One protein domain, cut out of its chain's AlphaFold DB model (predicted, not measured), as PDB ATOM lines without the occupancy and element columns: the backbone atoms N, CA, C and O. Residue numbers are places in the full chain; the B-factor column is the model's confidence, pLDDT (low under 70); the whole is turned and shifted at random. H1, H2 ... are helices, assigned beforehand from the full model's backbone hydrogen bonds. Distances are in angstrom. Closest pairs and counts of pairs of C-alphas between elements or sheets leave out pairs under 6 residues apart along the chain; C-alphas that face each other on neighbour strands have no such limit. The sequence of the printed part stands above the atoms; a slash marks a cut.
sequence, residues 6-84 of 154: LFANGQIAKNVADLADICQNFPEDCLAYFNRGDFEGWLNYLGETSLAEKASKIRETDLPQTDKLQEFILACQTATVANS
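Overview. This is residues 6 to 84 of the 154 residues of the protein "CpcD-like domain-containing protein" of Gloeocapsa sp. DLM2.Bin57 (UniProt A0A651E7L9). Four helices, H1, H5, H4 and H3, stand side by side in a four-sided bundle whose sides are closed along H1 to H5, H5 to H4 and H4 to H3, while H1 and H3 only come near each other. H2 crosses near one end, between H1 and H3, and residues 6 to 15 fold back in a loop before H1. The printed part has 79 residues, 59 of them in five named helices in the order H1 to H5, with no named strand, and its class is all helix. The whole is compact, with a radius of gyration of the C-alphas of 11.3 A, and spans 30 by 29 by 19 A.

Along the chain. H1 holds residues 16 to 25, from C-alpha 16 at (29.424, -36.973, 27.842), and is 14.4 A long. H2, residues 27 to 36, measures 14.2 A, and H3, residues 38 to 45, 10.9 A. H4, residues 49 to 60, measures 16.8 A. H5, residues 65 to 83, is the longest at 27.1 A and ends at C-alpha 83 at (24.308, -28.529, 23.126).

Arrangement. H5 is the hub and touches three helices. It touches H1, closest C-alphas Ala 20 and Ile 73, 5.1 A, opposite ways at a tilt of 35.4 degrees, only just steep. Residues 65 to 69 alone touch H2, about perpendicular at 89 degrees, closest C-alphas Leu 31 and Leu 69, 6.7 A. H4 and H5 form a helical hairpin at a shallow tilt of 18 degrees, closest C-alphas Ile 58 and Lys 68, 5.8 A. H3 and H4 form another, also at 18 degrees, closest C-alphas Glu 40 and Ala 52, 4.3 A. H1 and H2 only just touch, only at the corner, with 3 pairs of C-alphas within 8 A, closest Cys 23 and Cys 30, 5.4 A. H1 and H3 are close but not clearly touching, closest C-alphas Val 16 and Leu 43, 7.7 A. H1 and H4 are apart, as are H3 and H5. In H1, H3, H4 and H5 every O i to N i+4 pair is within hydrogen-bond range; in H2, 4 of 6 are.

Size, cuts and confidence. The C-alphas of Asp 62 and Ser 84 are the farthest apart, 31.8 A. The printed part has no cut, and the four links between helices are tight. The mean pLDDT of the printed part is 88.4; residues 81 to 84 are under 70.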
ATOM      1  N   LEU A   6      35.600 -47.216  28.615       91.50
ATOM      2  CA  LEU A   6      35.387 -48.403  29.435       91.50
ATOM      3  C   LEU A   6      35.951 -48.185  30.841       91.50
ATOM      4  O   LEU A   6      37.145 -47.939  31.011       91.50
ATOM      5  N   PHE A   7      35.099 -48.341  31.849       89.12
ATOM      6  CA  PHE A   7      35.492 -48.312  33.252       89.12
ATOM      7  C   PHE A   7      35.854 -49.712  33.760       89.12
ATOM      8  O   PHE A   7      35.329 -50.722  33.289       89.12
ATOM      9  N   ALA A   8      36.710 -49.782  34.785       84.50
ATOM     10  CA  ALA A   8      37.104 -51.038  35.431       84.50
ATOM     11  C   ALA A   8      35.916 -51.805  36.039       84.50
ATOM     12  O   ALA A   8      35.940 -53.031  36.107       84.50
ATOM     13  N   ASN A   9      34.859 -51.093  36.432       83.31
ATOM     14  CA  ASN A   9      33.615 -51.670  36.943       83.31
ATOM     15  C   ASN A   9      32.693 -52.239  35.839       83.31
ATOM     16  O   ASN A   9      31.576 -52.670  36.127       83.31
ATOM     17  N   GLY A  10      33.136 -52.233  34.576       88.50
ATOM     18  CA  GLY A  10      32.386 -52.736  33.424       88.50
ATOM     19  C   GLY A  10      31.348 -51.761  32.862       88.50
ATOM     20  O   GLY A  10      30.672 -52.102  31.891       88.50
ATOM     21  N   GLN A  11      31.216 -50.557  33.432       91.75
ATOM     22  CA  GLN A  11      30.384 -49.501  32.858       91.75
ATOM     23  C   GLN A  11      31.033 -48.915  31.603       91.75
ATOM     24  O   GLN A  11      32.256 -48.900  31.451       91.75
ATOM     25  N   ILE A  12      30.190 -48.427  30.696       92.50
ATOM     26  CA  ILE A  12      30.618 -47.914  29.398       92.50
ATOM     27  C   ILE A  12      29.962 -46.557  29.164       92.50
ATOM     28  O   ILE A  12      28.739 -46.484  29.053       92.50
ATOM     29  N   ALA A  13      30.766 -45.502  29.023       92.06
ATOM     30  CA  ALA A  13      30.273 -44.202  28.582       92.06
ATOM     31  C   ALA A  13      30.393 -44.088  27.061       92.06
ATOM     32  O   ALA A  13      31.481 -44.229  26.504       92.06
ATOM     33  N   LYS A  14      29.284 -43.818  26.365       90.38
ATOM     34  CA  LYS A  14      29.295 -43.599  24.905       90.38
ATOM     35  C   LYS A  14      29.307 -42.120  24.541       90.38
ATOM     36  O   LYS A  14      29.609 -41.767  23.407       90.38
ATOM     37  N   ASN A  15      28.927 -41.267  25.483       90.19
ATOM     38  CA  ASN A  15      28.828 -39.827  25.322       90.19
ATOM     39  C   ASN A  15      29.080 -39.128  26.674       90.19
ATOM     40  O   ASN A  15      29.187 -39.777  27.715       90.19
ATOM     41  N   VAL A  16      29.155 -37.797  26.652       90.31
ATOM     42  CA  VAL A  16      29.424 -36.973  27.842       90.31
ATOM     43  C   VAL A  16      28.353 -37.123  28.933       90.31
ATOM     44  O   VAL A  16      28.685 -37.069  30.115       90.31
ATOM     45  N   ALA A  17      27.083 -37.322  28.567       88.94
ATOM     46  CA  ALA A  17      26.012 -37.517  29.545       88.94
ATOM     47  C   ALA A  17      26.176 -38.855  30.279       88.94
ATOM     48  O   ALA A  17      26.135 -38.873  31.505       88.94
ATOM     49  N   ASP A  18      26.469 -39.938  29.549       90.56
ATOM     50  CA  ASP A  18      26.746 -41.247  30.151       90.56
ATOM     51  C   ASP A  18      27.946 -41.165  31.108       90.56
ATOM     52  O   ASP A  18      27.917 -41.743  32.191       90.56
ATOM     53  N   LEU A  19      28.995 -40.422  30.730       91.00
ATOM     54  CA  LEU A  19      30.160 -40.198  31.587       91.00
ATOM     55  C   LEU A  19      29.757 -39.496  32.890       91.00
ATOM     56  O   LEU A  19      30.143 -39.939  33.967       91.00
ATOM     57  N   ALA A  20      28.960 -38.428  32.802       91.69
ATOM     58  CA  ALA A  20      28.485 -37.694  33.971       91.69
ATOM     59  C   ALA A  20      27.627 -38.572  34.896       91.69
ATOM     60  O   ALA A  20      27.817 -38.544  36.113       91.69
ATOM     61  N   ASP A  21      26.729 -39.378  34.324       91.31
ATOM     62  CA  ASP A  21      25.869 -40.296  35.071       91.31
ATOM     63  C   ASP A  21      26.689 -41.394  35.765       91.31
ATOM     64  O   ASP A  21      26.455 -41.703  36.936       91.31
ATOM     65  N   ILE A  22      27.686 -41.971  35.086       91.25
ATOM     66  CA  ILE A  22      28.572 -42.981  35.686       91.25
ATOM     67  C   ILE A  22      29.393 -42.357  36.820       91.25
ATOM     68  O   ILE A  22      29.425 -42.923  37.912       91.25
ATOM     69  N   CYS A  23      29.965 -41.169  36.616       90.94
ATOM     70  CA  CYS A  23      30.696 -40.430  37.650       90.94
ATOM     71  C   CYS A  23      29.837 -40.086  38.872       90.94
ATOM     72  O   CYS A  23      30.347 -40.065  39.990       90.94
ATOM     73  N   GLN A  24      28.537 -39.847  38.683       90.62
ATOM     74  CA  GLN A  24      27.617 -39.585  39.786       90.62
ATOM     75  C   GLN A  24      27.276 -40.849  40.589       90.62
ATOM     76  O   GLN A  24      27.116 -40.773  41.807       90.62
ATOM     77  N   ASN A  25      27.158 -42.002  39.926       90.56
ATOM     78  CA  ASN A  25      26.807 -43.270  40.572       90.56
ATOM     79  C   ASN A  25      28.022 -44.005  41.164       90.56
ATOM     80  O   ASN A  25      27.887 -44.696  42.173       90.56
ATOM     81  N   PHE A  26      29.200 -43.847  40.555       89.81
ATOM     82  CA  PHE A  26      30.443 -44.534  40.917       89.81
ATOM     83  C   PHE A  26      31.617 -43.541  41.034       89.81
ATOM     84  O   PHE A  26      32.568 -43.605  40.249       89.81
ATOM     85  N   PRO A  27      31.575 -42.602  41.998       87.75
ATOM     86  CA  PRO A  27      32.568 -41.534  42.100       87.75
ATOM     87  C   PRO A  27      33.984 -42.054  42.376       87.75
ATOM     88  O   PRO A  27      34.929 -41.564  41.770       87.75
ATOM     89  N   GLU A  28      34.142 -43.076  43.220       88.06
ATOM     90  CA  GLU A  28      35.450 -43.660  43.564       88.06
ATOM     91  C   GLU A  28      36.177 -44.233  42.337       88.06
ATOM     92  O   GLU A  28      37.358 -43.954  42.120       88.06
ATOM     93  N   ASP A  29      35.456 -44.971  41.486       86.06
ATOM     94  CA  ASP A  29      36.010 -45.513  40.239       86.06
ATOM     95  C   ASP A  29      36.407 -44.381  39.287       86.06
ATOM     96  O   ASP A  29      37.451 -44.429  38.639       86.06
ATOM     97  N   CYS A  30      35.590 -43.329  39.226       90.12
ATOM     98  CA  CYS A  30      35.791 -42.210  38.315       90.12
ATOM     99  C   CYS A  30      36.911 -41.270  38.760       90.12
ATOM    100  O   CYS A  30      37.607 -40.716  37.909       90.12
ATOM    101  N   LEU A  31      37.142 -41.134  40.068       90.81
ATOM    102  CA  LEU A  31      38.248 -40.356  40.621       90.81
ATOM    103  C   LEU A  31      39.597 -40.852  40.103       90.81
ATOM    104  O   LEU A  31      40.457 -40.041  39.767       90.81
ATOM    105  N   ALA A  32      39.782 -42.170  39.997       90.56
ATOM    106  CA  ALA A  32      41.027 -42.742  39.498       90.56
ATOM    107  C   ALA A  32      41.327 -42.296  38.056       90.56
ATOM    108  O   ALA A  32      42.442 -41.855  37.776       90.56
ATOM    109  N   TYR A  33      40.334 -42.357  37.167       90.94
ATOM    110  CA  TYR A  33      40.463 -41.932  35.766       90.94
ATOM    111  C   TYR A  33      40.564 -40.409  35.621       90.94
ATOM    112  O   TYR A  33      41.374 -39.906  34.842       90.94
ATOM    113  N   PHE A  34      39.794 -39.661  36.416       91.06
ATOM    114  CA  PHE A  34      39.833 -38.200  36.433       91.06
ATOM    115  C   PHE A  34      41.212 -37.677  36.859       91.06
ATOM    116  O   PHE A  34      41.802 -36.832  36.185       91.06
ATOM    117  N   ASN A  35      41.774 -38.232  37.936       88.12
ATOM    118  CA  ASN A  35      43.092 -37.844  38.438       88.12
ATOM    119  C   ASN A  35      44.223 -38.173  37.453       88.12
ATOM    120  O   ASN A  35      45.217 -37.451  37.408       88.12
ATOM    121  N   ARG A  36      44.078 -39.244  36.665       89.19
ATOM    122  CA  ARG A  36      45.037 -39.631  35.616       89.19
ATOM    123  C   ARG A  36      44.926 -38.784  34.348       89.19
ATOM    124  O   ARG A  36      45.867 -38.773  33.563       89.19
ATOM    125  N   GLY A  37      43.810 -38.076  34.161       90.88
ATOM    126  CA  GLY A  37      43.541 -37.285  32.958       90.88
ATOM    127  C   GLY A  37      42.999 -38.073  31.777       90.88
ATOM    128  O   GLY A  37      42.918 -37.549  30.667       90.88
ATOM    129  N   ASP A  38      42.548 -39.304  32.013       91.56
ATOM    130  CA  ASP A  38      42.003 -40.161  30.959       91.56
ATOM    131  C   ASP A  38      40.736 -39.547  30.330       91.56
ATOM    132  O   ASP A  38      40.468 -39.717  29.137       91.56
ATOM    133  N   PHE A  39      39.982 -38.759  31.107       92.56
ATOM    134  CA  PHE A  39      38.798 -38.057  30.613       92.56
ATOM    135  C   PHE A  39      39.136 -36.960  29.601       92.56
ATOM    136  O   PHE A  39      38.387 -36.802  28.644       92.56
ATOM    137  N   GLU A  40      40.250 -36.232  29.736       93.62
ATOM    138  CA  GLU A  40      40.622 -35.212  28.742       93.62
ATOM    139  C   GLU A  40      40.928 -35.834  27.387       93.62
ATOM    140  O   GLU A  40      40.494 -35.319  26.355       93.62
ATOM    141  N   GLY A  41      41.660 -36.952  27.388       91.19
ATOM    142  CA  GLY A  41      41.979 -37.687  26.168       91.19
ATOM    143  C   GLY A  41      40.710 -38.145  25.455       91.19
ATOM    144  O   GLY A  41      40.541 -37.901  24.258       91.19
ATOM    145  N   TRP A  42      39.780 -38.736  26.205       93.06
ATOM    146  CA  TRP A  42      38.523 -39.217  25.641       93.06
ATOM    147  C   TRP A  42      37.580 -38.086  25.197       93.06
ATOM    148  O   TRP A  42      36.999 -38.161  24.116       93.06
ATOM    149  N   LEU A  43      37.471 -37.000  25.967       91.62
ATOM    150  CA  LEU A  43      36.672 -35.825  25.595       91.62
ATOM    151  C   LEU A  43      37.218 -35.142  24.336       91.62
ATOM    152  O   LEU A  43      36.445 -34.808  23.439       91.62
ATOM    153  N   ASN A  44      38.540 -35.000  24.214       91.31
ATOM    154  CA  ASN A  44      39.167 -34.493  22.991       91.31
ATOM    155  C   ASN A  44      38.871 -35.393  21.788       91.31
ATOM    156  O   ASN A  44      38.586 -34.896  20.700       91.31
ATOM    157  N   TYR A  45      38.894 -36.710  21.986       89.88
ATOM    158  CA  TYR A  45      38.564 -37.676  20.943       89.88
ATOM    159  C   TYR A  45      37.091 -37.597  20.494       89.88
ATOM    160  O   TYR A  45      36.800 -37.763  19.309       89.88
ATOM    161  N   LEU A  46      36.166 -37.258  21.400       87.00
ATOM    162  CA  LEU A  46      34.770 -36.944  21.064       87.00
ATOM    163  C   LEU A  46      34.593 -35.590  20.348       87.00
ATOM    164  O   LEU A  46      33.503 -35.306  19.857       87.00
ATOM    165  N   GLY A  47      35.640 -34.761  20.282       88.69
ATOM    166  CA  GLY A  47      35.582 -33.388  19.771       88.69
ATOM    167  C   GLY A  47      35.132 -32.353  20.809       88.69
ATOM    168  O   GLY A  47      34.993 -31.177  20.481       88.69
ATOM    169  N   GLU A  48      34.953 -32.758  22.066       88.44
ATOM    170  CA  GLU A  48      34.520 -31.919  23.188       88.44
ATOM    171  C   GLU A  48      35.726 -31.230  23.851       88.44
ATOM    172  O   GLU A  48      35.979 -31.338  25.054       88.44
ATOM    173  N   THR A  49      36.508 -30.513  23.041       90.06
ATOM    174  CA  THR A  49      37.784 -29.900  23.451       90.06
ATOM    175  C   THR A  49      37.613 -28.861  24.559       90.06
ATOM    176  O   THR A  49      38.440 -28.778  25.465       90.06
ATOM    177  N   SER A  50      36.506 -28.111  24.555       89.88
ATOM    178  CA  SER A  50      36.187 -27.151  25.621       89.88
ATOM    179  C   SER A  50      35.937 -27.831  26.969       89.88
ATOM    180  O   SER A  50      36.329 -27.304  28.011       89.88
ATOM    181  N   LEU A  51      35.303 -29.007  26.967       90.12
ATOM    182  CA  LEU A  51      35.115 -29.798  28.184       90.12
ATOM    183  C   LEU A  51      36.421 -30.437  28.643       90.12
ATOM    184  O   LEU A  51      36.678 -30.450  29.843       90.12
ATOM    185  N   ALA A  52      37.253 -30.917  27.716       92.50
ATOM    186  CA  ALA A  52      38.570 -31.453  28.039       92.50
ATOM    187  C   ALA A  52      39.459 -30.393  28.713       92.50
ATOM    188  O   ALA A  52      40.044 -30.643  29.765       92.50
ATOM    189  N   GLU A  53      39.499 -29.173  28.171       92.56
ATOM    190  CA  GLU A  53      40.240 -28.062  28.778       92.56
ATOM    191  C   GLU A  53      39.693 -27.718  30.171       92.56
ATOM    192  O   GLU A  53      40.452 -27.516  31.123       92.56
ATOM    193  N   LYS A  54      38.362 -27.688  30.317       92.62
ATOM    194  CA  LYS A  54      37.717 -27.434  31.607       92.62
ATOM    195  C   LYS A  54      38.029 -28.537  32.624       92.62
ATOM    196  O   LYS A  54      38.276 -28.213  33.781       92.62
ATOM    197  N   ALA A  55      38.073 -29.800  32.207       91.88
ATOM    198  CA  ALA A  55      38.456 -30.924  33.058       91.88
ATOM    199  C   ALA A  55      39.893 -30.777  33.586       91.88
ATOM    200  O   ALA A  55      40.092 -30.865  34.800       91.88
ATOM    201  N   SER A  56      40.852 -30.430  32.717       93.19
ATOM    202  CA  SER A  56      42.241 -30.184  33.141       93.19
ATOM    203  C   SER A  56      42.322 -29.045  34.154       93.19
ATOM    204  O   SER A  56      42.923 -29.197  35.217       93.19
ATOM    205  N   LYS A  57      41.639 -27.924  33.878       93.19
ATOM    206  CA  LYS A  57      41.590 -26.776  34.797       93.19
ATOM    207  C   LYS A  57      41.014 -27.158  36.157       93.19
ATOM    208  O   LYS A  57      41.562 -26.764  37.179       93.19
ATOM    209  N   ILE A  58      39.928 -27.933  36.184       92.12
ATOM    210  CA  ILE A  58      39.307 -28.394  37.432       92.12
ATOM    211  C   ILE A  58      40.275 -29.293  38.209       92.12
ATOM    212  O   ILE A  58      40.408 -29.139  39.424       92.12
ATOM    213  N   ARG A  59      41.004 -30.185  37.533       90.81
ATOM    214  CA  ARG A  59      42.008 -31.031  38.185       90.81
ATOM    215  C   ARG A  59      43.134 -30.218  38.831       90.81
ATOM    216  O   ARG A  59      43.585 -30.580  39.918       90.81
ATOM    217  N   GLU A  60      43.551 -29.129  38.194       90.88
ATOM    218  CA  GLU A  60      44.615 -28.229  38.664       90.88
ATOM    219  C   GLU A  60      44.195 -27.305  39.819       90.88
ATOM    220  O   GLU A  60      45.051 -26.669  40.430       90.88
ATOM    221  N   THR A  61      42.905 -27.233  40.161       91.00
ATOM    222  CA  THR A  61      42.447 -26.424  41.307       91.00
ATOM    223  C   THR A  61      42.988 -26.942  42.645       91.00
ATOM    224  O   THR A  61      43.379 -28.099  42.767       91.00
ATOM    225  N   ASP A  62      42.955 -26.120  43.694       91.25
ATOM    226  CA  ASP A  62      43.360 -26.524  45.055       91.25
ATOM    227  C   ASP A  62      42.195 -27.117  45.878       91.25
ATOM    228  O   ASP A  62      42.089 -26.954  47.090       91.25
ATOM    229  N   LEU A  63      41.250 -27.765  45.196       87.81
ATOM    230  CA  LEU A  63      40.101 -28.409  45.829       87.81
ATOM    231  C   LEU A  63      40.400 -29.874  46.181       87.81
ATOM    232  O   LEU A  63      41.226 -30.526  45.526       87.81
ATOM    233  N   PRO A  64      39.708 -30.446  47.182       89.88
ATOM    234  CA  PRO A  64      39.762 -31.884  47.411       89.88
ATOM    235  C   PRO A  64      39.233 -32.638  46.182       89.88
ATOM    236  O   PRO A  64      38.370 -32.157  45.446       89.88
ATOM    237  N   GLN A  65      39.765 -33.838  45.943       86.44
ATOM    238  CA  GLN A  65      39.516 -34.585  44.703       86.44
ATOM    239  C   GLN A  65      38.031 -34.888  44.458       86.44
ATOM    240  O   GLN A  65      37.572 -34.828  43.319       86.44
ATOM    241  N   THR A  66      37.270 -35.154  45.519       87.75
ATOM    242  CA  THR A  66      35.817 -35.375  45.455       87.75
ATOM    243  C   THR A  66      35.075 -34.156  44.916       87.75
ATOM    244  O   THR A  66      34.208 -34.293  44.055       87.75
ATOM    245  N   ASP A  67      35.459 -32.959  45.362       90.31
ATOM    246  CA  ASP A  67      34.813 -31.710  44.956       90.31
ATOM    247  C   ASP A  67      35.199 -31.355  43.517       90.31
ATOM    248  O   ASP A  67      34.354 -30.924  42.735       90.31
ATOM    249  N   LYS A  68      36.448 -31.635  43.119       91.12
ATOM    250  CA  LYS A  68      36.889 -31.518  41.720       91.12
ATOM    251  C   LYS A  68      36.054 -32.392  40.787       91.12
ATOM    252  O   LYS A  68      35.595 -31.924  39.748       91.12
ATOM    253  N   LEU A  69      35.832 -33.654  41.152       90.69
ATOM    254  CA  LEU A  69      35.010 -34.547  40.340       90.69
ATOM    255  C   LEU A  69      33.562 -34.045  40.259       90.69
ATOM    256  O   LEU A  69      32.961 -34.084  39.189       90.69
ATOM    257  N   GLN A  70      33.015 -33.519  41.355       91.44
ATOM    258  CA  GLN A  70      31.673 -32.942  41.359       91.44
ATOM    259  C   GLN A  70      31.557 -31.723  40.429       91.44
ATOM    260  O   GLN A  70      30.615 -31.646  39.638       91.44
ATOM    261  N   GLU A  71      32.528 -30.808  40.460       91.62
ATOM    262  CA  GLU A  71      32.600 -29.669  39.535       91.62
ATOM    263  C   GLU A  71      32.684 -30.128  38.073       91.62
ATOM    264  O   GLU A  71      32.035 -29.562  37.185       91.62
ATOM    265  N   PHE A  72      33.432 -31.200  37.809       92.12
ATOM    266  CA  PHE A  72      33.510 -31.796  36.479       92.12
ATOM    267  C   PHE A  72      32.168 -32.394  36.024       92.12
ATOM    268  O   PHE A  72      31.744 -32.161  34.888       92.12
ATOM    269  N   ILE A  73      31.452 -33.103  36.901       91.94
ATOM    270  CA  ILE A  73      30.118 -33.648  36.600       91.94
ATOM    271  C   ILE A  73      29.146 -32.511  36.254       91.94
ATOM    272  O   ILE A  73      28.437 -32.584  35.247       91.94
ATOM    273  N   LEU A  74      29.153 -31.423  37.029       90.75
ATOM    274  CA  LEU A  74      28.337 -30.236  36.754       90.75
ATOM    275  C   LEU A  74      28.703 -29.588  35.411       90.75
ATOM    276  O   LEU A  74      27.824 -29.177  34.645       90.75
ATOM    277  N   ALA A  75      29.991 -29.527  35.074       89.62
ATOM    278  CA  ALA A  75      30.445 -29.052  33.772       89.62
ATOM    279  C   ALA A  75      29.905 -29.910  32.613       89.62
ATOM    280  O   ALA A  75      29.428 -29.363  31.618       89.62
ATOM    281  N   CYS A  76      29.906 -31.234  32.756       88.31
ATOM    282  CA  CYS A  76      29.359 -32.151  31.753       88.31
ATOM    283  C   CYS A  76      27.836 -31.990  31.590       88.31
ATOM    284  O   CYS A  76      27.314 -31.939  30.473       88.31
ATOM    285  N   GLN A  77      27.108 -31.839  32.698       88.06
ATOM    286  CA  GLN A  77      25.658 -31.618  32.683       88.06
ATOM    287  C   GLN A  77      25.280 -30.269  32.055       88.06
ATOM    288  O   GLN A  77      24.324 -30.172  31.289       88.06
ATOM    289  N   THR A  78      26.046 -29.214  32.322       85.88
ATOM    290  CA  THR A  78      25.795 -27.900  31.707       85.88
ATOM    291  C   THR A  78      26.083 -27.898  30.207       85.88
ATOM    292  O   THR A  78      25.303 -27.331  29.440       85.88
ATOM    293  N   ALA A  79      27.137 -28.585  29.762       80.50
ATOM    294  CA  ALA A  79      27.464 -28.707  28.343       80.50
ATOM    295  C   ALA A  79      26.416 -29.512  27.556       80.50
ATOM    296  O   ALA A  79      26.026 -29.113  26.459       80.50
ATOM    297  N   THR A  80      25.890 -30.597  28.128       75.62
ATOM    298  CA  THR A  80      24.833 -31.402  27.485       75.62
ATOM    299  C   THR A  80      23.515 -30.629  27.345       75.62
ATOM    300  O   THR A  80      22.827 -30.750  26.326       75.62
ATOM    301  N   VAL A  81      23.185 -29.764  28.312       69.19
ATOM    302  CA  VAL A  81      22.024 -28.861  28.225       69.19
ATOM    303  C   VAL A  81      22.237 -27.774  27.166       69.19
ATOM    304  O   VAL A  81      21.326 -27.519  26.378       69.19
ATOM    305  N   ALA A  82      23.428 -27.175  27.095       60.94
ATOM    306  CA  ALA A  82      23.745 -26.145  26.102       60.94
ATOM    307  C   ALA A  82      23.734 -26.691  24.661       60.94
ATOM    308  O   ALA A  82      23.203 -26.049  23.754       60.94
ATOM    309  N   ASN A  83      24.242 -27.908  24.453       53.19
ATOM    310  CA  ASN A  83      24.308 -28.529  23.126       53.19
ATOM    311  C   ASN A  83      22.933 -29.031  22.625       53.19
ATOM    312  O   ASN A  83      22.726 -29.262  21.435       53.19
ATOM    313  N   SER A  84      21.935 -29.118  23.512       51.81
ATOM    314  CA  SER A  84      20.555 -29.476  23.150       51.81
ATOM    315  C   SER A  84      19.757 -28.324  22.503       51.81
ATOM    316  O   SER A  84      18.601 -28.526  22.128       51.81
TER     317      SER A  84